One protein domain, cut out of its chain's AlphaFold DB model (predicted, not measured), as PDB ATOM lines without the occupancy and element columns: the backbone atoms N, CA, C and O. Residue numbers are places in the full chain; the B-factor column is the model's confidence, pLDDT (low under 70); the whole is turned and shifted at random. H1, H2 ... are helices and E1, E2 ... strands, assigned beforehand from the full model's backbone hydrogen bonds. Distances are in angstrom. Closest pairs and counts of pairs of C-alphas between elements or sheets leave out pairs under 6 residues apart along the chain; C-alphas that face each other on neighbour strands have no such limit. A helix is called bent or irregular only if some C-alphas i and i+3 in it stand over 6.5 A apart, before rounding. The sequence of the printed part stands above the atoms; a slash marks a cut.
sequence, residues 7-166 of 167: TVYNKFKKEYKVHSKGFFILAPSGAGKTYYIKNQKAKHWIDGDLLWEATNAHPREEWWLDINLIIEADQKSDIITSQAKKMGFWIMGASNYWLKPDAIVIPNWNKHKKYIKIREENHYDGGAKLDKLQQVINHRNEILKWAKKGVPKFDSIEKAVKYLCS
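Overview. This is residues 7 to 166 of the 167 residues of an uncharacterized protein of Candidatus Moranbacteria bacterium (UniProt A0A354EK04). A small sheet of four parallel strands forms the core, with helices over both faces: H4 and H6 on one, H2 and H7 on the other, making three layers. H3 packs beside the strands, while H1 and H5 lie toward opposite ends of the long axis, off the sheet. The 160 printed residues hold seven named helices and four strands, in the order H1 E1 H2 E2 H3 H4 E3 E4 H5 H6 H7; the sheet's order is E2 E3 E1 E4, and the class is mixed. The whole is compact, with a radius of gyration of the C-alphas of 14.8 A and spans of 40 by 34 by 34 A.

Along the chain. Start at the sheet: E1 is residues 23 to 26, E2 45 to 47, E3 90 to 93 and E4 103 to 105. Find C-alpha 67 at (-31.828, -26.727, 18.136); from there H4 runs 28.7 A to residue 86. H6, residues 130 to 148, spans 27.8 A; it is irregular, with C-alphas 131 and 134 8.3 A apart, and has a kink of 31 degrees near residue 137. H5, residues 109 to 122, spans 20.0 A. The shorter helices are H1, residues 7 to 15, beginning at C-alpha 7 (-45.230, -32.972, 43.365); H2, 33 to 38; H3, 48 to 54; and H7, 157 to 164, ending at C-alpha 164 (-48.781, -6.911, 36.346).

Arrangement. Look first between E3 and E1, where N 91 and O 23 are 2.8 A apart, within hydrogen-bond range. Between E2 and E3, N 46 and O 90 are within hydrogen-bond range at 2.8 A, and between E1 and E4, N 26 and O 103 are within hydrogen-bond range at 3.0 A. Residues 104 to 105 of E4 also pair, parallel, with residues 153 to 154. E1, H2, E2 is a split strand-helix-strand unit, with E3 between its strands; E2, H3 H4, E3 is an unsplit one, its strands neighbours; both crossovers are right-handed. H4 runs along the strands at a height over the sheet of 10.4 A. With residues 77 to 81 alone it touches H3, about perpendicular at 84 degrees; the closest C-alphas, Trp 52 and Ser 77, are 5.9 A apart. On the opposite face, H7 lies over E1 at a height of 8.6 A. H2 and H7 only just touch, with 3 pairs of C-alphas within 8 A, the closest being Lys 33 and Ile 157 at 7.0 A. H6 is on the sheet; its closest C-alphas to E4 are Ile 143 and Ile 104, 7.1 A apart. With residue 130 alone it touches H5, where the closest C-alphas, Lys 117 and Leu 130, are 6.6 A apart. H1 is close to H3 but not clearly touching; the closest C-alphas, Val 8 and Ala 54, are 6.6 A apart. In H2, H3, H4, H5 and H7 every O i to N i+4 pair is within hydrogen-bond range; H1 has 3 of 5 and H6 10 of 15.

Size, cuts and confidence. The farthest C-alphas, Ser 20 and Asp 131, are 41.9 A apart. The printed part has no cut; its one long link joins H3 to H4. Its mean pLDDT is 93.2, and residue 125 is under 70.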
ATOM      1  N   THR A   7     -46.129 -32.946  42.196       88.69
ATOM      2  CA  THR A   7     -45.230 -32.972  43.365       88.69
ATOM      3  C   THR A   7     -44.360 -31.716  43.455       88.69
ATOM      4  O   THR A   7     -44.176 -31.166  44.545       88.69
ATOM      5  N   VAL A   8     -43.859 -31.227  42.317       92.94
ATOM      6  CA  VAL A   8     -43.040 -30.007  42.242       92.94
ATOM      7  C   VAL A   8     -43.872 -28.794  42.636       92.94
ATOM      8  O   VAL A   8     -43.464 -28.037  43.514       92.94
ATOM      9  N   TYR A   9     -45.078 -28.648  42.087       93.44
ATOM     10  CA  TYR A   9     -45.974 -27.551  42.435       93.44
ATOM     11  C   TYR A   9     -46.301 -27.551  43.928       93.44
ATOM     12  O   TYR A   9     -46.227 -26.503  44.560       93.44
ATOM     13  N   ASN A  10     -46.584 -28.708  44.534       93.44
ATOM     14  CA  ASN A  10     -46.852 -28.795  45.974       93.44
ATOM     15  C   ASN A  10     -45.659 -28.360  46.833       93.44
ATOM     16  O   ASN A  10     -45.851 -27.737  47.878       93.44
ATOM     17  N   LYS A  11     -44.428 -28.645  46.393       95.56
ATOM     18  CA  LYS A  11     -43.219 -28.119  47.035       95.56
ATOM     19  C   LYS A  11     -43.130 -26.601  46.867       95.56
ATOM     20  O   LYS A  11     -42.937 -25.895  47.852       95.56
ATOM     21  N   PHE A  12     -43.338 -26.094  45.657       96.06
ATOM     22  CA  PHE A  12     -43.239 -24.664  45.357       96.06
ATOM     23  C   PHE A  12     -44.322 -23.843  46.070       96.06
ATOM     24  O   PHE A  12     -44.026 -22.748  46.531       96.06
ATOM     25  N   LYS A  13     -45.535 -24.380  46.273       95.94
ATOM     26  CA  LYS A  13     -46.605 -23.729  47.061       95.94
ATOM     27  C   LYS A  13     -46.208 -23.459  48.517       95.94
ATOM     28  O   LYS A  13     -46.776 -22.569  49.139       95.94
ATOM     29  N   LYS A  14     -45.271 -24.235  49.075       96.06
ATOM     30  CA  LYS A  14     -44.756 -24.030  50.440       96.06
ATOM     31  C   LYS A  14     -43.685 -22.940  50.503       96.06
ATOM     32  O   LYS A  14     -43.455 -22.382  51.569       96.06
ATOM     33  N   GLU A  15     -43.018 -22.662  49.386       96.12
ATOM     34  CA  GLU A  15     -41.888 -21.733  49.320       96.12
ATOM     35  C   GLU A  15     -42.269 -20.365  48.738       96.12
ATOM     36  O   GLU A  15     -41.747 -19.336  49.170       96.12
ATOM     37  N   TYR A  16     -43.180 -20.355  47.768       97.56
ATOM     38  CA  TYR A  16     -43.598 -19.171  47.031       97.56
ATOM     39  C   TYR A  16     -45.046 -18.821  47.337       97.56
ATOM     40  O   TYR A  16     -45.902 -19.688  47.526       97.56
ATOM     41  N   LYS A  17     -45.331 -17.521  47.340       97.31
ATOM     42  CA  LYS A  17     -46.694 -17.018  47.459       97.31
ATOM     43  C   LYS A  17     -47.475 -17.342  46.193       97.31
ATOM     44  O   LYS A  17     -47.032 -17.070  45.081       97.31
ATOM     45  N   VAL A  18     -48.658 -17.901  46.395       96.88
ATOM     46  CA  VAL A  18     -49.619 -18.192  45.336       96.88
ATOM     47  C   VAL A  18     -50.652 -17.074  45.282       96.88
ATOM     48  O   VAL A  18     -51.069 -16.553  46.317       96.88
ATOM     49  N   HIS A  19     -51.060 -16.709  44.073       97.81
ATOM     50  CA  HIS A  19     -51.968 -15.601  43.809       97.81
ATOM     51  C   HIS A  19     -53.293 -16.082  43.212       97.81
ATOM     52  O   HIS A  19     -53.394 -17.189  42.695       97.81
ATOM     53  N   SER A  20     -54.314 -15.225  43.229       96.31
ATOM     54  CA  SER A  20     -55.585 -15.493  42.536       96.31
ATOM     55  C   SER A  20     -55.413 -15.615  41.016       96.31
ATOM     56  O   SER A  20     -56.192 -16.299  40.358       96.31
ATOM     57  N   LYS A  21     -54.382 -14.969  40.460       97.31
ATOM     58  CA  LYS A  21     -54.037 -14.976  39.037       97.31
ATOM     59  C   LYS A  21     -52.545 -15.226  38.857       97.31
ATOM     60  O   LYS A  21     -51.732 -14.539  39.472       97.31
ATOM     61  N   GLY A  22     -52.193 -16.191  38.010       98.25
ATOM     62  CA  GLY A  22     -50.806 -16.473  37.648       98.25
ATOM     63  C   GLY A  22     -50.309 -15.624  36.478       98.25
ATOM     64  O   GLY A  22     -51.075 -15.293  35.570       98.25
ATOM     65  N   PHE A  23     -49.012 -15.323  36.474       98.75
ATOM     66  CA  PHE A  23     -48.359 -14.485  35.468       98.75
ATOM     67  C   PHE A  23     -47.075 -15.124  34.942       98.75
ATOM     68  O   PHE A  23     -46.403 -15.867  35.649       98.75
ATOM     69  N   PHE A  24     -46.713 -14.795  33.707       98.75
ATOM     70  CA  PHE A  24     -45.468 -15.173  33.056       98.75
ATOM     71  C   PHE A  24     -44.831 -13.964  32.373       98.75
ATOM     72  O   PHE A  24     -45.422 -13.351  31.479       98.75
ATOM     73  N   ILE A  25     -43.604 -13.649  32.788       98.75
ATOM     74  CA  ILE A  25     -42.740 -12.675  32.127       98.75
ATOM     75  C   ILE A  25     -41.679 -13.416  31.318       98.75
ATOM     76  O   ILE A  25     -40.879 -14.173  31.872       98.75
ATOM     77  N   LEU A  26     -41.617 -13.117  30.023       98.62
ATOM     78  CA  LEU A  26     -40.574 -13.620  29.137       98.62
ATOM     79  C   LEU A  26     -39.462 -12.577  28.978       98.62
ATOM     80  O   LEU A  26     -39.700 -11.439  28.558       98.62
ATOM     81  N   ALA A  27     -38.231 -12.952  29.315       97.19
ATOM     82  CA  ALA A  27     -37.072 -12.073  29.215       97.19
ATOM     83  C   ALA A  27     -35.807 -12.859  28.834       97.19
ATOM     84  O   ALA A  27     -35.565 -13.942  29.382       97.19
ATOM     85  N   PRO A  28     -34.935 -12.305  27.972       94.12
ATOM     86  CA  PRO A  28     -33.760 -13.015  27.486       94.12
ATOM     87  C   PRO A  28     -32.783 -13.346  28.627       94.12
ATOM     88  O   PRO A  28     -32.814 -12.756  29.717       94.12
ATOM     89  N   SER A  29     -31.897 -14.315  28.389       89.81
ATOM     90  CA  SER A  29     -30.771 -14.590  29.294       89.81
ATOM     91  C   SER A  29     -29.940 -13.316  29.492       89.81
ATOM     92  O   SER A  29     -29.708 -12.584  28.534       89.81
ATOM     93  N   GLY A  30     -29.537 -13.030  30.734       88.50
ATOM     94  CA  GLY A  30     -28.842 -11.786  31.084       88.50
ATOM     95  C   GLY A  30     -29.745 -10.567  31.327       88.50
ATOM     96  O   GLY A  30     -29.238  -9.495  31.641       88.50
ATOM     97  N   ALA A  31     -31.077 -10.688  31.258       92.75
ATOM     98  CA  ALA A  31     -31.987  -9.550  31.466       92.75
ATOM     99  C   ALA A  31     -32.107  -9.053  32.924       92.75
ATOM    100  O   ALA A  31     -32.789  -8.058  33.166       92.75
ATOM    101  N   GLY A  32     -31.467  -9.726  33.888       91.25
ATOM    102  CA  GLY A  32     -31.543  -9.390  35.317       91.25
ATOM    103  C   GLY A  32     -32.628 -10.136  36.108       91.25
ATOM    104  O   GLY A  32     -32.891  -9.765  37.248       91.25
ATOM    105  N   LYS A  33     -33.232 -11.195  35.538       94.19
ATOM    106  CA  LYS A  33     -34.253 -12.036  36.199       94.19
ATOM    107  C   LYS A  33     -33.778 -12.561  37.558       94.19
ATOM    108  O   LYS A  33     -34.365 -12.239  38.583       94.19
ATOM    109  N   THR A  34     -32.662 -13.287  37.566       90.94
ATOM    110  CA  THR A  34     -32.088 -13.918  38.762       90.94
ATOM    111  C   THR A  34     -31.746 -12.896  39.846       90.94
ATOM    112  O   THR A  34     -32.000 -13.137  41.024       90.94
ATOM    113  N   TYR A  35     -31.229 -11.720  39.462       92.25
ATOM    114  CA  TYR A  35     -30.976 -10.628  40.404       92.25
ATOM    115  C   TYR A  35     -32.273 -10.150  41.060       92.25
ATOM    116  O   TYR A  35     -32.343 -10.072  42.284       92.25
ATOM    117  N   TYR A  36     -33.311  -9.877  40.265       95.44
ATOM    118  CA  TYR A  36     -34.610  -9.479  40.797       95.44
ATOM    119  C   TYR A  36     -35.170 -10.550  41.740       95.44
ATOM    120  O   TYR A  36     -35.575 -10.237  42.857       95.44
ATOM    121  N   ILE A  37     -35.123 -11.819  41.325       95.19
ATOM    122  CA  ILE A  37     -35.703 -12.940  42.068       95.19
ATOM    123  C   ILE A  37     -35.030 -13.139  43.428       95.19
ATOM    124  O   ILE A  37     -35.733 -13.314  44.423       95.19
ATOM    125  N   LYS A  38     -33.695 -13.063  43.488       93.12
ATOM    126  CA  LYS A  38     -32.917 -13.211  44.731       93.12
ATOM    127  C   LYS A  38     -33.143 -12.068  45.728       93.12
ATOM    128  O   LYS A  38     -32.960 -12.272  46.922       93.12
ATOM    129  N   ASN A  39     -33.549 -10.889  45.256       95.44
ATOM    130  CA  ASN A  39     -33.692  -9.678  46.074       95.44
ATOM    131  C   ASN A  39     -35.156  -9.310  46.382       95.44
ATOM    132  O   ASN A  39     -35.447  -8.194  46.817       95.44
ATOM    133  N   GLN A  40     -36.105 -10.225  46.165       94.62
ATOM    134  CA  GLN A  40     -37.504  -9.988  46.522       94.62
ATOM    135  C   GLN A  40     -37.686  -9.970  48.046       94.62
ATOM    136  O   GLN A  40     -37.233 -10.875  48.741       94.62
ATOM    137  N   LYS A  41     -38.448  -8.999  48.572       92.75
ATOM    138  CA  LYS A  41     -38.819  -8.969  50.003       92.75
ATOM    139  C   LYS A  41     -39.675 -10.169  50.422       92.75
ATOM    140  O   LYS A  41     -39.599 -10.623  51.555       92.75
ATOM    141  N   ALA A  42     -40.511 -10.657  49.510       94.88
ATOM    142  CA  ALA A  42     -41.297 -11.872  49.668       94.88
ATOM    143  C   ALA A  42     -41.217 -12.677  48.369       94.88
ATOM    144  O   ALA A  42     -41.239 -12.092  47.288       94.88
ATOM    145  N   LYS A  43     -41.132 -14.005  48.477       96.81
ATOM    146  CA  LYS A  43     -40.972 -14.917  47.337       96.81
ATOM    147  C   LYS A  43     -42.259 -15.005  46.508       96.81
ATOM    148  O   LYS A  43     -43.074 -15.896  46.715       96.81
ATOM    149  N   HIS A  44     -42.459 -14.048  45.607       97.94
ATOM    150  CA  HIS A  44     -43.607 -13.993  44.698       97.94
ATOM    151  C   HIS A  44     -43.267 -14.595  43.334       97.94
ATOM    152  O   HIS A  44     -43.967 -15.474  42.844       97.94
ATOM    153  N   TRP A  45     -42.170 -14.130  42.739       98.12
ATOM    154  CA  TRP A  45     -41.718 -14.546  41.419       98.12
ATOM    155  C   TRP A  45     -40.772 -15.736  41.509       98.12
ATOM    156  O   TRP A  45     -39.825 -15.724  42.298       98.12
ATOM    157  N   ILE A  46     -41.025 -16.729  40.668       97.62
ATOM    158  CA  ILE A  46     -40.247 -17.954  40.518       97.62
ATOM    159  C   ILE A  46     -39.332 -17.815  39.301       97.62
ATOM    160  O   ILE A  46     -39.761 -17.317  38.254       97.62
ATOM    161  N   ASP A  47     -38.089 -18.277  39.437       96.31
ATOM    162  CA  ASP A  47     -37.198 -18.446  38.287       96.31
ATOM    163  C   ASP A  47     -37.687 -19.626  37.447       96.31
ATOM    164  O   ASP A  47     -37.841 -20.734  37.968       96.31
ATOM    165  N   GLY A  48     -37.970 -19.378  36.169       96.06
ATOM    166  CA  GLY A  48     -38.456 -20.390  35.240       96.06
ATOM    167  C   GLY A  48     -37.527 -21.596  35.205       96.06
ATOM    168  O   GLY A  48     -38.015 -22.715  35.315       96.06
ATOM    169  N   ASP A  49     -36.211 -21.369  35.185       93.06
ATOM    170  CA  ASP A  49     -35.214 -22.443  35.111       93.06
ATOM    171  C   ASP A  49     -35.343 -23.408  36.305       93.06
ATOM    172  O   ASP A  49     -35.388 -24.620  36.110       93.06
ATOM    173  N   LEU A  50     -35.575 -22.896  37.525       94.19
ATOM    174  CA  LEU A  50     -35.802 -23.734  38.714       94.19
ATOM    175  C   LEU A  50     -37.049 -24.610  38.588       94.19
ATOM    176  O   LEU A  50     -37.057 -25.759  39.034       94.19
ATOM    177  N   LEU A  51     -38.126 -24.055  38.033       95.12
ATOM    178  CA  LEU A  51     -39.366 -24.792  37.837       95.12
ATOM    179  C   LEU A  51     -39.190 -25.853  36.746       95.12
ATOM    180  O   LEU A  51     -39.557 -27.008  36.950       95.12
ATOM    181  N   TRP A  52     -38.612 -25.467  35.611       95.31
ATOM    182  CA  TRP A  52     -38.473 -26.307  34.429       95.31
ATOM    183  C   TRP A  52     -37.477 -27.449  34.636       95.31
ATOM    184  O   TRP A  52     -37.742 -28.569  34.198       95.31
ATOM    185  N   GLU A  53     -36.380 -27.222  35.354       93.25
ATOM    186  CA  GLU A  53     -35.444 -28.279  35.756       93.25
ATOM    187  C   GLU A  53     -36.089 -29.248  36.750       93.25
ATOM    188  O   GLU A  53     -35.998 -30.466  36.586       93.25
ATOM    189  N   ALA A  54     -36.811 -28.732  37.753       93.12
ATOM    190  CA  ALA A  54     -37.478 -29.570  38.748       93.12
ATOM    191  C   ALA A  54     -38.541 -30.496  38.132       93.12
ATOM    192  O   ALA A  54     -38.804 -31.572  38.674       93.12
ATOM    193  N   THR A  55     -39.136 -30.108  37.002       92.50
ATOM    194  CA  THR A  55     -40.127 -30.906  36.264       92.50
ATOM    195  C   THR A  55     -39.541 -31.732  35.112       92.50
ATOM    196  O   THR A  55     -40.312 -32.368  34.393       92.50
ATOM    197  N   ASN A  56     -38.216 -31.739  34.897       92.12
ATOM    198  CA  ASN A  56     -37.568 -32.316  33.702       92.12
ATOM    199  C   ASN A  56     -38.089 -31.731  32.367       92.12
ATOM    200  O   ASN A  56     -38.082 -32.409  31.335       92.12
ATOM    201  N   ALA A  57     -38.573 -30.487  32.370       93.31
ATOM    202  CA  ALA A  57     -38.832 -29.750  31.133       93.31
ATOM    203  C   ALA A  57     -37.510 -29.304  30.496       93.31
ATOM    204  O   ALA A  57     -37.335 -29.463  29.293       93.31
ATOM    205  N   HIS A  58     -36.567 -28.846  31.321       91.88
ATOM    206  CA  HIS A  58     -35.165 -28.710  30.945       91.88
ATOM    207  C   HIS A  58     -34.427 -30.031  31.217       91.88
ATOM    208  O   HIS A  58     -34.443 -30.511  32.357       91.88
ATOM    209  N   PRO A  59     -33.800 -30.650  30.201       85.12
ATOM    210  CA  PRO A  59     -32.872 -31.759  30.408       85.12
ATOM    211  C   PRO A  59     -31.677 -31.350  31.283       85.12
ATOM    212  O   PRO A  59     -31.323 -30.177  31.354       85.12
ATOM    213  N   ARG A  60     -31.022 -32.327  31.925       81.94
ATOM    214  CA  ARG A  60     -29.810 -32.083  32.738       81.94
ATOM    215  C   ARG A  60     -28.548 -31.828  31.908       81.94
ATOM    216  O   ARG A  60     -27.573 -31.310  32.436       81.94
ATOM    217  N   GLU A  61     -28.552 -32.266  30.655       82.88
ATOM    218  CA  GLU A  61     -27.437 -32.115  29.718       82.88
ATOM    219  C   GLU A  61     -27.460 -30.729  29.055       82.88
ATOM    220  O   GLU A  61     -28.404 -29.964  29.250       82.88
ATOM    221  N   GLU A  62     -26.446 -30.402  28.252       81.31
ATOM    222  CA  GLU A  62     -26.315 -29.112  27.556       81.31
ATOM    223  C   GLU A  62     -27.289 -28.970  26.367       81.31
ATOM    224  O   GLU A  62     -26.902 -28.716  25.226       81.31
ATOM    225  N   TRP A  63     -28.587 -29.125  26.628       84.44
ATOM    226  CA  TRP A  63     -29.667 -29.105  25.638       84.44
ATOM    227  C   TRP A  63     -29.721 -27.803  24.827       84.44
ATOM    228  O   TRP A  63     -30.186 -27.797  23.694       84.44
ATOM    229  N   TRP A  64     -29.193 -26.705  25.373       80.50
ATOM    230  CA  TRP A  64     -29.103 -25.397  24.716       80.50
ATOM    231  C   TRP A  64     -28.068 -25.330  23.578       80.50
ATOM    232  O   TRP A  64     -27.865 -24.256  23.001       80.50
ATOM    233  N   LEU A  65     -27.378 -26.433  23.278       81.31
ATOM    234  CA  LEU A  65     -26.445 -26.548  22.155       81.31
ATOM    235  C   LEU A  65     -27.072 -27.191  20.908       81.31
ATOM    236  O   LEU A  65     -26.517 -27.041  19.820       81.31
ATOM    237  N   ASP A  66     -28.227 -27.849  21.037       85.94
ATOM    238  CA  ASP A  66     -28.939 -28.507  19.936       85.94
ATOM    239  C   ASP A  66     -30.303 -27.842  19.710       85.94
ATOM    240  O   ASP A  66     -31.104 -27.690  20.629       85.94
ATOM    241  N   ILE A  67     -30.591 -27.444  18.470       87.12
ATOM    242  CA  ILE A  67     -31.828 -26.727  18.136       87.12
ATOM    243  C   ILE A  67     -33.096 -27.560  18.365       87.12
ATOM    244  O   ILE A  67     -34.116 -27.007  18.775       87.12
ATOM    245  N   ASN A  68     -33.053 -28.872  18.137       91.00
ATOM    246  CA  ASN A  68     -34.194 -29.752  18.367       91.00
ATOM    247  C   ASN A  68     -34.444 -29.915  19.865       91.00
ATOM    248  O   ASN A  68     -35.594 -29.850  20.299       91.00
ATOM    249  N   LEU A  69     -33.376 -30.045  20.659       90.88
ATOM    250  CA  LEU A  69     -33.491 -30.101  22.117       90.88
ATOM    251  C   LEU A  69     -33.963 -28.765  22.705       90.88
ATOM    252  O   LEU A  69     -34.763 -28.777  23.637       90.88
ATOM    253  N   ILE A  70     -33.544 -27.625  22.142       90.25
ATOM    254  CA  ILE A  70     -34.080 -26.301  22.500       90.25
ATOM    255  C   ILE A  70     -35.584 -26.248  22.250       90.25
ATOM    256  O   ILE A  70     -36.339 -25.898  23.153       90.25
ATOM    257  N   ILE A  71     -36.029 -26.629  21.050       93.44
ATOM    258  CA  ILE A  71     -37.452 -26.613  20.692       93.44
ATOM    259  C   ILE A  71     -38.254 -27.515  21.637       93.44
ATOM    260  O   ILE A  71     -39.306 -27.108  22.131       93.44
ATOM    261  N   GLU A  72     -37.761 -28.721  21.914       94.81
ATOM    262  CA  GLU A  72     -38.417 -29.654  22.828       94.81
ATOM    263  C   GLU A  72     -38.487 -29.096  24.259       94.81
ATOM    264  O   GLU A  72     -39.539 -29.165  24.905       94.81
ATOM    265  N   ALA A  73     -37.395 -28.512  24.757       94.19
ATOM    266  CA  ALA A  73     -37.339 -27.901  26.080       94.19
ATOM    267  C   ALA A  73     -38.279 -26.691  26.189       94.19
ATOM    268  O   ALA A  73     -39.009 -26.576  27.175       94.19
ATOM    269  N   ASP A  74     -38.337 -25.828  25.171       95.56
ATOM    270  CA  ASP A  74     -39.244 -24.677  25.125       95.56
ATOM    271  C   ASP A  74     -40.715 -25.122  25.135       95.56
ATOM    272  O   ASP A  74     -41.535 -24.579  25.880       95.56
ATOM    273  N   GLN A  75     -41.063 -26.160  24.366       96.62
ATOM    274  CA  GLN A  75     -42.419 -26.717  24.342       96.62
ATOM    275  C   GLN A  75     -42.827 -27.316  25.694       96.62
ATOM    276  O   GLN A  75     -43.945 -27.084  26.163       96.62
ATOM    277  N   LYS A  76     -41.933 -28.063  26.350       95.88
ATOM    278  CA  LYS A  76     -42.182 -28.591  27.701       95.88
ATOM    279  C   LYS A  76     -42.300 -27.465  28.726       95.88
ATOM    280  O   LYS A  76     -43.191 -27.504  29.575       95.88
ATOM    281  N   SER A  77     -41.448 -26.448  28.622       96.31
ATOM    282  CA  SER A  77     -41.466 -25.267  29.491       96.31
ATOM    283  C   SER A  77     -42.790 -24.521  29.389       96.31
ATOM    284  O   SER A  77     -43.348 -24.119  30.410       96.31
ATOM    285  N   ASP A  78     -43.366 -24.411  28.193       97.75
ATOM    286  CA  ASP A  78     -44.685 -23.808  27.988       97.75
ATOM    287  C   ASP A  78     -45.816 -24.599  28.660       97.75
ATOM    288  O   ASP A  78     -46.698 -24.001  29.286       97.75
ATOM    289  N   ILE A  79     -45.788 -25.934  28.593       96.62
ATOM    290  CA  ILE A  79     -46.775 -26.794  29.271       96.62
ATOM    291  C   ILE A  79     -46.722 -26.566  30.786       96.62
ATOM    292  O   ILE A  79     -47.750 -26.278  31.408       96.62
ATOM    293  N   ILE A  80     -45.524 -26.640  31.367       96.94
ATOM    294  CA  ILE A  80     -45.301 -26.476  32.808       96.94
ATOM    295  C   ILE A  80     -45.657 -25.059  33.265       96.94
ATOM    296  O   ILE A  80     -46.377 -24.872  34.245       96.94
ATOM    297  N   THR A  81     -45.244 -24.038  32.516       97.69
ATOM    298  CA  THR A  81     -45.563 -22.634  32.819       97.69
ATOM    299  C   THR A  81     -47.068 -22.385  32.753       97.69
ATOM    300  O   THR A  81     -47.627 -21.720  33.626       97.69
ATOM    301  N   SER A  82     -47.761 -22.948  31.760       97.75
ATOM    302  CA  SER A  82     -49.219 -22.840  31.625       97.75
ATOM    303  C   SER A  82     -49.950 -23.455  32.822       97.75
ATOM    304  O   SER A  82     -50.865 -22.841  33.379       97.75
ATOM    305  N   GLN A  83     -49.524 -24.636  33.272       96.75
ATOM    306  CA  GLN A  83     -50.072 -25.278  34.467       96.75
ATOM    307  C   GLN A  83     -49.781 -24.463  35.734       96.75
ATOM    308  O   GLN A  83     -50.700 -24.189  36.505       96.75
ATOM    309  N   ALA A  84     -48.543 -24.004  35.919       97.12
ATOM    310  CA  ALA A  84     -48.158 -23.190  37.066       97.12
ATOM    311  C   ALA A  84     -48.959 -21.878  37.139       97.12
ATOM    312  O   ALA A  84     -49.466 -21.513  38.202       97.12
ATOM    313  N   LYS A  85     -49.174 -21.208  35.999       97.81
ATOM    314  CA  LYS A  85     -50.031 -20.015  35.917       97.81
ATOM    315  C   LYS A  85     -51.466 -20.294  36.359       97.81
ATOM    316  O   LYS A  85     -52.033 -19.497  37.102       97.81
ATOM    317  N   LYS A  86     -52.059 -21.417  35.939       97.06
ATOM    318  CA  LYS A  86     -53.416 -21.815  36.372       97.06
ATOM    319  C   LYS A  86     -53.504 -22.023  37.882       97.06
ATOM    320  O   LYS A  86     -54.566 -21.838  38.460       97.06
ATOM    321  N   MET A  87     -52.389 -22.380  38.517       96.62
ATOM    322  CA  MET A  87     -52.291 -22.519  39.968       96.62
ATOM    323  C   MET A  87     -51.973 -21.210  40.692       96.62
ATOM    324  O   MET A  87     -51.822 -21.253  41.906       96.62
ATOM    325  N   GLY A  88     -51.858 -20.076  39.992       97.94
ATOM    326  CA  GLY A  88     -51.606 -18.777  40.614       97.94
ATOM    327  C   GLY A  88     -50.132 -18.415  40.799       97.94
ATOM    328  O   GLY A  88     -49.832 -17.450  41.500       97.94
ATOM    329  N   PHE A  89     -49.202 -19.166  40.206       98.44
ATOM    330  CA  PHE A  89     -47.778 -18.844  40.281       98.44
ATOM    331  C   PHE A  89     -47.390 -17.698  39.346       98.44
ATOM    332  O   PHE A  89     -47.946 -17.539  38.254       98.44
ATOM    333  N   TRP A  90     -46.401 -16.912  39.771       98.62
ATOM    334  CA  TRP A  90     -45.776 -15.867  38.967       98.62
ATOM    335  C   TRP A  90     -44.385 -16.327  38.540       98.62
ATOM    336  O   TRP A  90     -43.532 -16.588  39.384       98.62
ATOM    337  N   ILE A  91     -44.152 -16.451  37.237       98.56
ATOM    338  CA  ILE A  91     -42.932 -17.031  36.663       98.56
ATOM    339  C   ILE A  91     -42.206 -15.981  35.820       98.56
ATOM    340  O   ILE A  91     -42.835 -15.227  35.074       98.56
ATOM    341  N   MET A  92     -40.879 -15.937  35.907       98.25
ATOM    342  CA  MET A  92     -40.033 -15.200  34.965       98.25
ATOM    343  C   MET A  92     -39.063 -16.164  34.305       98.25
ATOM    344  O   MET A  92     -38.331 -16.853  35.003       98.25
ATOM    345  N   GLY A  93     -39.000 -16.178  32.981       97.06
ATOM    346  CA  GLY A  93     -38.210 -17.181  32.273       97.06
ATOM    347  C   GLY A  93     -37.659 -16.701  30.940       97.06
ATOM    348  O   GLY A  93     -37.932 -15.580  30.505       97.06
ATOM    349  N   ALA A  94     -36.828 -17.546  30.335       95.00
ATOM    350  CA  ALA A  94     -36.229 -17.321  29.021       95.00
ATOM    351  C   ALA A  94     -36.738 -18.310  27.958       95.00
ATOM    352  O   ALA A  94     -36.769 -17.935  26.794       95.00
ATOM    353  N   SER A  95     -37.147 -19.516  28.353       94.69
ATOM    354  CA  SER A  95     -37.660 -20.560  27.462       94.69
ATOM    355  C   SER A  95     -39.121 -20.306  27.097       94.69
ATOM    356  O   SER A  95     -39.940 -20.020  27.979       94.69
ATOM    357  N   ASN A  96     -39.445 -20.349  25.803       95.94
ATOM    358  CA  ASN A  96     -40.804 -20.145  25.297       95.94
ATOM    359  C   ASN A  96     -40.954 -20.527  23.819       95.94
ATOM    360  O   ASN A  96     -40.136 -20.123  22.995       95.94
ATOM    361  N   TYR A  97     -42.062 -21.190  23.466       96.00
ATOM    362  CA  TYR A  97     -42.376 -21.568  22.086       96.00
ATOM    363  C   TYR A  97     -43.704 -20.971  21.579       96.00
ATOM    364  O   TYR A  97     -43.731 -20.130  20.679       96.00
ATOM    365  N   TRP A  98     -44.832 -21.391  22.151       96.38
ATOM    366  CA  TRP A  98     -46.198 -21.014  21.775       96.38
ATOM    367  C   TRP A  98     -46.974 -20.316  22.899       96.38
ATOM    368  O   TRP A  98     -47.981 -19.655  22.618       96.38
ATOM    369  N   LEU A  99     -46.554 -20.428  24.163       97.81
ATOM    370  CA  LEU A  99     -47.280 -19.826  25.284       97.81
ATOM    371  C   LEU A  99     -47.161 -18.303  25.246       97.81
ATOM    372  O   LEU A  99     -46.070 -17.754  25.354       97.81
ATOM    373  N   LYS A 100     -48.290 -17.596  25.158       98.19
ATOM    374  CA  LYS A 100     -48.302 -16.129  25.221       98.19
ATOM    375  C   LYS A 100     -47.880 -15.641  26.624       98.19
ATOM    376  O   LYS A 100     -48.594 -15.945  27.587       98.19
ATOM    377  N   PRO A 101     -46.790 -14.859  26.761       98.62
ATOM    378  CA  PRO A 101     -46.435 -14.226  28.029       98.62
ATOM    379  C   PRO A 101     -47.369 -13.053  28.349       98.62
ATOM    380  O   PRO A 101     -47.940 -12.430  27.450       98.62
ATOM    381  N   ASP A 102     -47.513 -12.732  29.635       98.75
ATOM    382  CA  ASP A 102     -48.322 -11.590  30.091       98.75
ATOM    383  C   ASP A 102     -47.558 -10.269  29.953       98.75
ATOM    384  O   ASP A 102     -48.160  -9.208  29.798       98.75
ATOM    385  N   ALA A 103     -46.225 -10.336  29.963       98.75
ATOM    386  CA  ALA A 103     -45.344  -9.236  29.602       98.75
ATOM    387  C   ALA A 103     -44.009  -9.762  29.063       98.75
ATOM    388  O   ALA A 103     -43.557 -10.851  29.424       98.75
ATOM    389  N   ILE A 104     -43.344  -8.960  28.235       98.75
ATOM    390  CA  ILE A 104     -41.952  -9.193  27.850       98.75
ATOM    391  C   ILE A 104     -41.041  -8.111  28.419       98.75
ATOM    392  O   ILE A 104     -41.420  -6.938  28.510       98.75
ATOM    393  N   VAL A 105     -39.804  -8.482  28.740       98.50
ATOM    394  CA  VAL A 105     -38.776  -7.534  29.183       98.50
ATOM    395  C   VAL A 105     -37.583  -7.600  28.249       98.50
ATOM    396  O   VAL A 105     -36.906  -8.616  28.142       98.50
ATOM    397  N   ILE A 106     -37.303  -6.484  27.579       97.38
ATOM    398  CA  ILE A 106     -36.180  -6.327  26.656       97.38
ATOM    399  C   ILE A 106     -35.391  -5.091  27.090       97.38
ATOM    400  O   ILE A 106     -35.704  -3.980  26.652       97.38
ATOM    401  N   PRO A 107     -34.348  -5.253  27.928       95.81
ATOM    402  CA  PRO A 107     -33.524  -4.128  28.345       95.81
ATOM    403  C   PRO A 107     -32.861  -3.448  27.146       95.81
ATOM    404  O   PRO A 107     -32.599  -4.092  26.119       95.81
ATOM    405  N   ASN A 108     -32.524  -2.163  27.285       95.00
ATOM    406  CA  ASN A 108     -31.643  -1.492  26.328       95.00
ATOM    407  C   ASN A 108     -30.354  -2.315  26.135       95.00
ATOM    408  O   ASN A 108     -29.835  -2.891  27.091       95.00
ATOM    409  N   TRP A 109     -29.837  -2.374  24.907       94.06
ATOM    410  CA  TRP A 109     -28.717  -3.253  24.569       94.06
ATOM    411  C   TRP A 109     -27.453  -2.998  25.398       94.06
ATOM    412  O   TRP A 109     -26.818  -3.950  25.846       94.06
ATOM    413  N   ASN A 110     -27.113  -1.739  25.684       93.69
ATOM    414  CA  ASN A 110     -25.936  -1.419  26.495       93.69
ATOM    415  C   ASN A 110     -26.103  -1.884  27.945       93.69
ATOM    416  O   ASN A 110     -25.188  -2.476  28.516       93.69
ATOM    417  N   LYS A 111     -27.302  -1.699  28.508       92.44
ATOM    418  CA  LYS A 111     -27.654  -2.217  29.835       92.44
ATOM    419  C   LYS A 111     -27.613  -3.748  29.860       92.44
ATOM    420  O   LYS A 111     -27.074  -4.328  30.794       92.44
ATOM    421  N   HIS A 112     -28.110  -4.394  28.807       93.44
ATOM    422  CA  HIS A 112     -28.124  -5.849  28.693       93.44
ATOM    423  C   HIS A 112     -26.712  -6.445  28.623       93.44
ATOM    424  O   HIS A 112     -26.398  -7.353  29.385       93.44
ATOM    425  N   LYS A 113     -25.833  -5.881  27.783       93.31
ATOM    426  CA  LYS A 113     -24.412  -6.262  27.728       93.31
ATOM    427  C   LYS A 113     -23.730  -6.104  29.085       93.31
ATOM    428  O   LYS A 113     -22.995  -6.993  29.498       93.31
ATOM    429  N   LYS A 114     -23.999  -5.001  29.799       91.94
ATOM    430  CA  LYS A 114     -23.458  -4.778  31.147       91.94
ATOM    431  C   LYS A 114     -23.892  -5.878  32.119       91.94
ATOM    432  O   LYS A 114     -23.071  -6.345  32.896       91.94
ATOM    433  N   TYR A 115     -25.147  -6.312  32.067       90.94
ATOM    434  CA  TYR A 115     -25.639  -7.403  32.914       90.94
ATOM    435  C   TYR A 115     -25.008  -8.754  32.580       90.94
ATOM    436  O   TYR A 115     -24.621  -9.473  33.496       90.94
ATOM    437  N   ILE A 116     -24.848  -9.066  31.291       89.81
ATOM    438  CA  ILE A 116     -24.148 -10.279  30.849       89.81
ATOM    439  C   ILE A 116     -22.709 -10.277  31.368       89.81
ATOM    440  O   ILE A 116     -22.302 -11.248  31.995       89.81
ATOM    441  N   LYS A 117     -21.993  -9.159  31.196       91.00
ATOM    442  CA  LYS A 117     -20.625  -8.985  31.697       91.00
ATOM    443  C   LYS A 117     -20.533  -9.203  33.212       91.00
ATOM    444  O   LYS A 117     -19.723  -9.996  33.666       91.00
ATOM    445  N   ILE A 118     -21.401  -8.549  33.990       88.56
ATOM    446  CA  ILE A 118     -21.412  -8.685  35.457       88.56
ATOM    447  C   ILE A 118     -21.653 -10.140  35.880       88.56
ATOM    448  O   ILE A 118     -20.994 -10.612  36.806       88.56
ATOM    449  N   ARG A 119     -22.584 -10.849  35.227       86.38
ATOM    450  CA  ARG A 119     -22.829 -12.270  35.505       86.38
ATOM    451  C   ARG A 119     -21.592 -13.106  35.199       86.38
ATOM    452  O   ARG A 119     -21.180 -13.888  36.044       86.38
ATOM    453  N   GLU A 120     -21.021 -12.926  34.012       88.38
ATOM    454  CA  GLU A 120     -19.845 -13.665  33.551       88.38
ATOM    455  C   GLU A 120     -18.642 -13.493  34.489       88.38
ATOM    456  O   GLU A 120     -17.980 -14.476  34.800       88.38
ATOM    457  N   GLU A 121     -18.403 -12.279  34.991       88.81
ATOM    458  CA  GLU A 121     -17.246 -11.970  35.844       88.81
ATOM    459  C   GLU A 121     -17.420 -12.378  37.312       88.81
ATOM    460  O   GLU A 121     -16.428 -12.658  37.979       88.81
ATOM    461  N   ASN A 122     -18.649 -12.386  37.843       82.81
ATOM    462  CA  ASN A 122     -18.859 -12.529  39.290       82.81
ATOM    463  C   ASN A 122     -19.586 -13.820  39.692       82.81
ATOM    464  O   ASN A 122     -19.332 -14.340  40.773       82.81
ATOM    465  N   HIS A 123     -20.533 -14.305  38.882       73.44
ATOM    466  CA  HIS A 123     -21.455 -15.383  39.264       73.44
ATOM    467  C   HIS A 123     -21.974 -16.120  38.019       73.44
ATOM    468  O   HIS A 123     -23.162 -16.037  37.697       73.44
ATOM    469  N   TYR A 124     -21.091 -16.797  37.280       74.69
ATOM    470  CA  TYR A 124     -21.504 -17.530  36.086       74.69
ATOM    471  C   TYR A 124     -22.293 -18.789  36.469       74.69
ATOM    472  O   TYR A 124     -21.738 -19.742  37.008       74.69
ATOM    473  N   ASP A 125     -23.589 -18.778  36.174       68.44
ATOM    474  CA  ASP A 125     -24.549 -19.857  36.431       68.44
ATOM    475  C   ASP A 125     -25.118 -20.457  35.131       68.44
ATOM    476  O   ASP A 125     -26.106 -21.183  35.157       68.44
ATOM    477  N   GLY A 126     -24.477 -20.171  33.991       70.00
ATOM    478  CA  GLY A 126     -24.884 -20.632  32.663       70.00
ATOM    479  C   GLY A 126     -25.426 -19.527  31.745       70.00
ATOM    480  O   GLY A 126     -25.438 -18.332  32.058       70.00
ATOM    481  N   GLY A 127     -25.869 -19.931  30.552       72.69
ATOM    482  CA  GLY A 127     -26.389 -19.035  29.517       72.69
ATOM    483  C   GLY A 127     -25.321 -18.249  28.742       72.69
ATOM    484  O   GLY A 127     -24.122 -18.468  28.866       72.69
ATOM    485  N   ALA A 128     -25.769 -17.318  27.893       74.62
ATOM    486  CA  ALA A 128     -24.888 -16.662  26.923       74.62
ATOM    487  C   ALA A 128     -23.849 -15.711  27.557       74.62
ATOM    488  O   ALA A 128     -24.201 -14.805  28.317       74.62
ATOM    489  N   LYS A 129     -22.580 -15.886  27.190       84.38
ATOM    490  CA  LYS A 129     -21.445 -15.022  27.549       84.38
ATOM    491  C   LYS A 129     -21.233 -13.901  26.518       84.38
ATOM    492  O   LYS A 129     -21.937 -13.836  25.502       84.38
ATOM    493  N   LEU A 130     -20.279 -13.000  26.766       83.31
ATOM    494  CA  LEU A 130     -19.931 -11.901  25.850       83.31
ATOM    495  C   LEU A 130     -19.400 -12.366  24.481       83.31
ATOM    496  O   LEU A 130     -19.498 -11.622  23.507       83.31
ATOM    497  N   ASP A 131     -18.893 -13.588  24.366       82.94
ATOM    498  CA  ASP A 131     -18.482 -14.207  23.096       82.94
ATOM    499  C   ASP A 131     -19.670 -14.776  22.284       82.94
ATOM    500  O   ASP A 131     -19.532 -15.076  21.098       82.94
ATOM    501  N   LYS A 132     -20.867 -14.877  22.884       80.88
ATOM    502  CA  LYS A 132     -22.110 -15.375  22.258       80.88
ATOM    503  C   LYS A 132     -23.191 -14.298  22.113       80.88
ATOM    504  O   LYS A 132     -24.384 -14.605  22.049       80.88
ATOM    505  N   LEU A 133     -22.817 -13.020  22.002       86.56
ATOM    506  CA  LEU A 133     -23.783 -11.912  21.883       86.56
ATOM    507  C   LEU A 133     -24.745 -12.050  20.695       86.56
ATOM    508  O   LEU A 133     -25.885 -11.598  20.796       86.56
ATOM    509  N   GLN A 134     -24.338 -12.704  19.602       88.12
ATOM    510  CA  GLN A 134     -25.232 -12.945  18.469       88.12
ATOM    511  C   GLN A 134     -26.420 -13.843  18.846       88.12
ATOM    512  O   GLN A 134     -27.553 -13.551  18.466       88.12
ATOM    513  N   GLN A 135     -26.201 -14.881  19.661       84.94
ATOM    514  CA  GLN A 135     -27.277 -15.732  20.177       84.94
ATOM    515  C   GLN A 135     -28.256 -14.915  21.032       84.94
ATOM    516  O   GLN A 135     -29.472 -15.057  20.910       84.94
ATOM    517  N   VAL A 136     -27.735 -13.994  21.849       88.31
ATOM    518  CA  VAL A 136     -28.553 -13.081  22.662       88.31
ATOM    519  C   VAL A 136     -29.388 -12.151  21.786       88.31
ATOM    520  O   VAL A 136     -30.558 -11.915  22.085       88.31
ATOM    521  N   ILE A 137     -28.812 -11.611  20.711       92.50
ATOM    522  CA  ILE A 137     -29.531 -10.764  19.750       92.50
ATOM    523  C   ILE A 137     -30.653 -11.558  19.079       92.50
ATOM    524  O   ILE A 137     -31.786 -11.080  19.038       92.50
ATOM    525  N   ASN A 138     -30.366 -12.778  18.624       90.94
ATOM    526  CA  ASN A 138     -31.362 -13.644  17.997       90.94
ATOM    527  C   ASN A 138     -32.521 -13.926  18.960       90.94
ATOM    528  O   ASN A 138     -33.674 -13.684  18.619       90.94
ATOM    529  N   HIS A 139     -32.223 -14.302  20.205       90.50
ATOM    530  CA  HIS A 139     -33.256 -14.548  21.209       90.50
ATOM    531  C   HIS A 139     -34.071 -13.280  21.535       90.50
ATOM    532  O   HIS A 139     -35.296 -13.322  21.630       90.50
ATOM    533  N   ARG A 140     -33.432 -12.107  21.631       95.06
ATOM    534  CA  ARG A 140     -34.158 -10.831  21.782       95.06
ATOM    535  C   ARG A 140     -35.131 -10.597  20.630       95.06
ATOM    536  O   ARG A 140     -36.244 -10.141  20.879       95.06
ATOM    537  N   ASN A 141     -34.720 -10.886  19.398       95.25
ATOM    538  CA  ASN A 141     -35.565 -10.729  18.218       95.25
ATOM    539  C   ASN A 141     -36.755 -11.692  18.239       95.25
ATOM    540  O   ASN A 141     -37.863 -11.269  17.907       95.25
ATOM    541  N   GLU A 142     -36.559 -12.930  18.694       93.88
ATOM    542  CA  GLU A 142     -37.647 -13.892  18.903       93.88
ATOM    543  C   GLU A 142     -38.658 -13.384  19.937       93.88
ATOM    544  O   GLU A 142     -39.842 -13.255  19.627       93.88
ATOM    545  N   ILE A 143     -38.202 -12.955  21.120       96.62
ATOM    546  CA  ILE A 143     -39.092 -12.412  22.160       96.62
ATOM    547  C   ILE A 143     -39.828 -11.156  21.661       96.62
ATOM    548  O   ILE A 143     -41.010 -10.961  21.947       96.62
ATOM    549  N   LEU A 144     -39.171 -10.299  20.872       96.94
ATOM    550  CA  LEU A 144     -39.790  -9.096  20.303       96.94
ATOM    551  C   LEU A 144     -40.962  -9.402  19.359       96.94
ATOM    552  O   LEU A 144     -41.810  -8.524  19.164       96.94
ATOM    553  N   LYS A 145     -41.081 -10.619  18.811       96.81
ATOM    554  CA  LYS A 145     -42.266 -11.021  18.033       96.81
ATOM    555  C   LYS A 145     -43.539 -10.987  18.883       96.81
ATOM    556  O   LYS A 145     -44.602 -10.686  18.347       96.81
ATOM    557  N   TRP A 146     -43.456 -11.201  20.198       98.06
ATOM    558  CA  TRP A 146     -44.611 -11.099  21.098       98.06
ATOM    559  C   TRP A 146     -45.144  -9.675  21.244       98.06
ATOM    560  O   TRP A 146     -46.358  -9.495  21.321       98.06
ATOM    561  N   ALA A 147     -44.275  -8.660  21.191       97.19
ATOM    562  CA  ALA A 147     -44.723  -7.264  21.178       97.19
ATOM    563  C   ALA A 147     -45.608  -6.976  19.957       97.19
ATOM    564  O   ALA A 147     -46.645  -6.332  20.081       97.19
ATOM    565  N   LYS A 148     -45.249  -7.527  18.786       94.56
ATOM    566  CA  LYS A 148     -46.061  -7.414  17.560       94.56
ATOM    567  C   LYS A 148     -47.424  -8.109  17.684       94.56
ATOM    568  O   LYS A 148     -48.351  -7.746  16.975       94.56
ATOM    569  N   LYS A 149     -47.557  -9.075  18.601       96.56
ATOM    570  CA  LYS A 149     -48.808  -9.777  18.946       96.56
ATOM    571  C   LYS A 149     -49.573  -9.110  20.107       96.56
ATOM    572  O   LYS A 149     -50.458  -9.729  20.700       96.56
ATOM    573  N   GLY A 150     -49.210  -7.878  20.472       97.62
ATOM    574  CA  GLY A 150     -49.886  -7.089  21.504       97.62
ATOM    575  C   GLY A 150     -49.501  -7.431  22.945       97.62
ATOM    576  O   GLY A 150     -50.217  -7.041  23.863       97.62
ATOM    577  N   VAL A 151     -48.407  -8.166  23.180       98.56
ATOM    578  CA  VAL A 151     -47.903  -8.370  24.550       98.56
ATOM    579  C   VAL A 151     -47.220  -7.088  25.052       98.56
ATOM    580  O   VAL A 151     -46.343  -6.568  24.352       98.56
ATOM    581  N   PRO A 152     -47.555  -6.588  26.260       98.56
ATOM    582  CA  PRO A 152     -46.882  -5.444  26.871       98.56
ATOM    583  C   PRO A 152     -45.363  -5.635  26.959       98.56
ATOM    584  O   PRO A 152     -44.874  -6.663  27.433       98.56
ATOM    585  N   LYS A 153     -44.606  -4.629  26.513       98.56
ATOM    586  CA  LYS A 153     -43.139  -4.639  26.487       98.56
ATOM    587  C   LYS A 153     -42.576  -3.617  27.463       98.56
ATOM    588  O   LYS A 153     -42.927  -2.442  27.404       98.56
ATOM    589  N   PHE A 154     -41.602  -4.047  28.258       98.50
ATOM    590  CA  PHE A 154     -40.887  -3.198  29.208       98.50
ATOM    591  C   PHE A 154     -39.371  -3.266  28.998       98.50
ATOM    592  O   PHE A 154     -38.837  -4.207  28.408       98.50
ATOM    593  N   ASP A 155     -38.663  -2.253  29.489       97.19
ATOM    594  CA  ASP A 155     -37.198  -2.147  29.464       97.19
ATOM    595  C   ASP A 155     -36.536  -2.608  30.779       97.19
ATOM    596  O   ASP A 155     -35.305  -2.646  30.878       97.19
ATOM    597  N   SER A 156     -37.336  -2.952  31.793       97.19
ATOM    598  CA  SER A 156     -36.876  -3.451  33.086       97.19
ATOM    599  C   SER A 156     -37.875  -4.430  33.702       97.19
ATOM    600  O   SER A 156     -39.077  -4.376  33.422       97.19
ATOM    601  N   ILE A 157     -37.356  -5.323  34.547       97.56
ATOM    602  CA  ILE A 157     -38.150  -6.314  35.278       97.56
ATOM    603  C   ILE A 157     -39.112  -5.607  36.239       97.56
ATOM    604  O   ILE A 157     -40.292  -5.932  36.289       97.56
ATOM    605  N   GLU A 158     -38.641  -4.574  36.933       97.12
ATOM    606  CA  GLU A 158     -39.405  -3.819  37.926       97.12
ATOM    607  C   GLU A 158     -40.641  -3.153  37.313       97.12
ATOM    608  O   GLU A 158     -41.715  -3.179  37.912       97.12
ATOM    609  N   LYS A 159     -40.519  -2.584  36.104       98.31
ATOM    610  CA  LYS A 159     -41.665  -1.985  35.404       98.31
ATOM    611  C   LYS A 159     -42.698  -3.035  35.002       98.31
ATOM    612  O   LYS A 159     -43.888  -2.799  35.199       98.31
ATOM    613  N   ALA A 160     -42.253  -4.184  34.489       98.50
ATOM    614  CA  ALA A 160     -43.148  -5.283  34.132       98.50
ATOM    615  C   ALA A 160     -43.895  -5.823  35.357       98.50
ATOM    616  O   ALA A 160     -45.111  -5.989  35.315       98.50
ATOM    617  N   VAL A 161     -43.186  -6.026  36.470       98.00
ATOM    618  CA  VAL A 161     -43.794  -6.474  37.728       98.00
ATOM    619  C   VAL A 161     -44.805  -5.455  38.234       98.00
ATOM    620  O   VAL A 161     -45.932  -5.825  38.542       98.00
ATOM    621  N   LYS A 162     -44.433  -4.168  38.294       97.94
ATOM    622  CA  LYS A 162     -45.331  -3.104  38.764       97.94
ATOM    623  C   LYS A 162     -46.626  -3.064  37.953       97.94
ATOM    624  O   LYS A 162     -47.691  -2.919  38.539       97.94
ATOM    625  N   TYR A 163     -46.523  -3.202  36.633       98.44
ATOM    626  CA  TYR A 163     -47.681  -3.271  35.751       98.44
ATOM    627  C   TYR A 163     -48.565  -4.484  36.068       98.44
ATOM    628  O   TYR A 163     -49.754  -4.317  36.319       98.44
ATOM    629  N   LEU A 164     -47.996  -5.692  36.123       97.88
ATOM    630  CA  LEU A 164     -48.781  -6.911  36.346       97.88
ATOM    631  C   LEU A 164     -49.428  -6.958  37.736       97.88
ATOM    632  O   LEU A 164     -50.559  -7.410  37.855       97.88
ATOM    633  N   CYS A 165     -48.764  -6.433  38.768       95.12
ATOM    634  CA  CYS A 165     -49.328  -6.320  40.118       95.12
ATOM    635  C   CYS A 165     -50.465  -5.291  40.240       95.12
ATOM    636  O   CYS A 165     -51.078  -5.209  41.300       95.12
ATOM    637  N   SER A 166     -50.707  -4.476  39.207       95.12
ATOM    638  CA  SER A 166     -51.808  -3.504  39.172       95.12
ATOM    639  C   SER A 166     -53.052  -3.996  38.423       95.12
ATOM    640  O   SER A 166     -54.035  -3.260  38.356       95.12
TER     641      SER A 166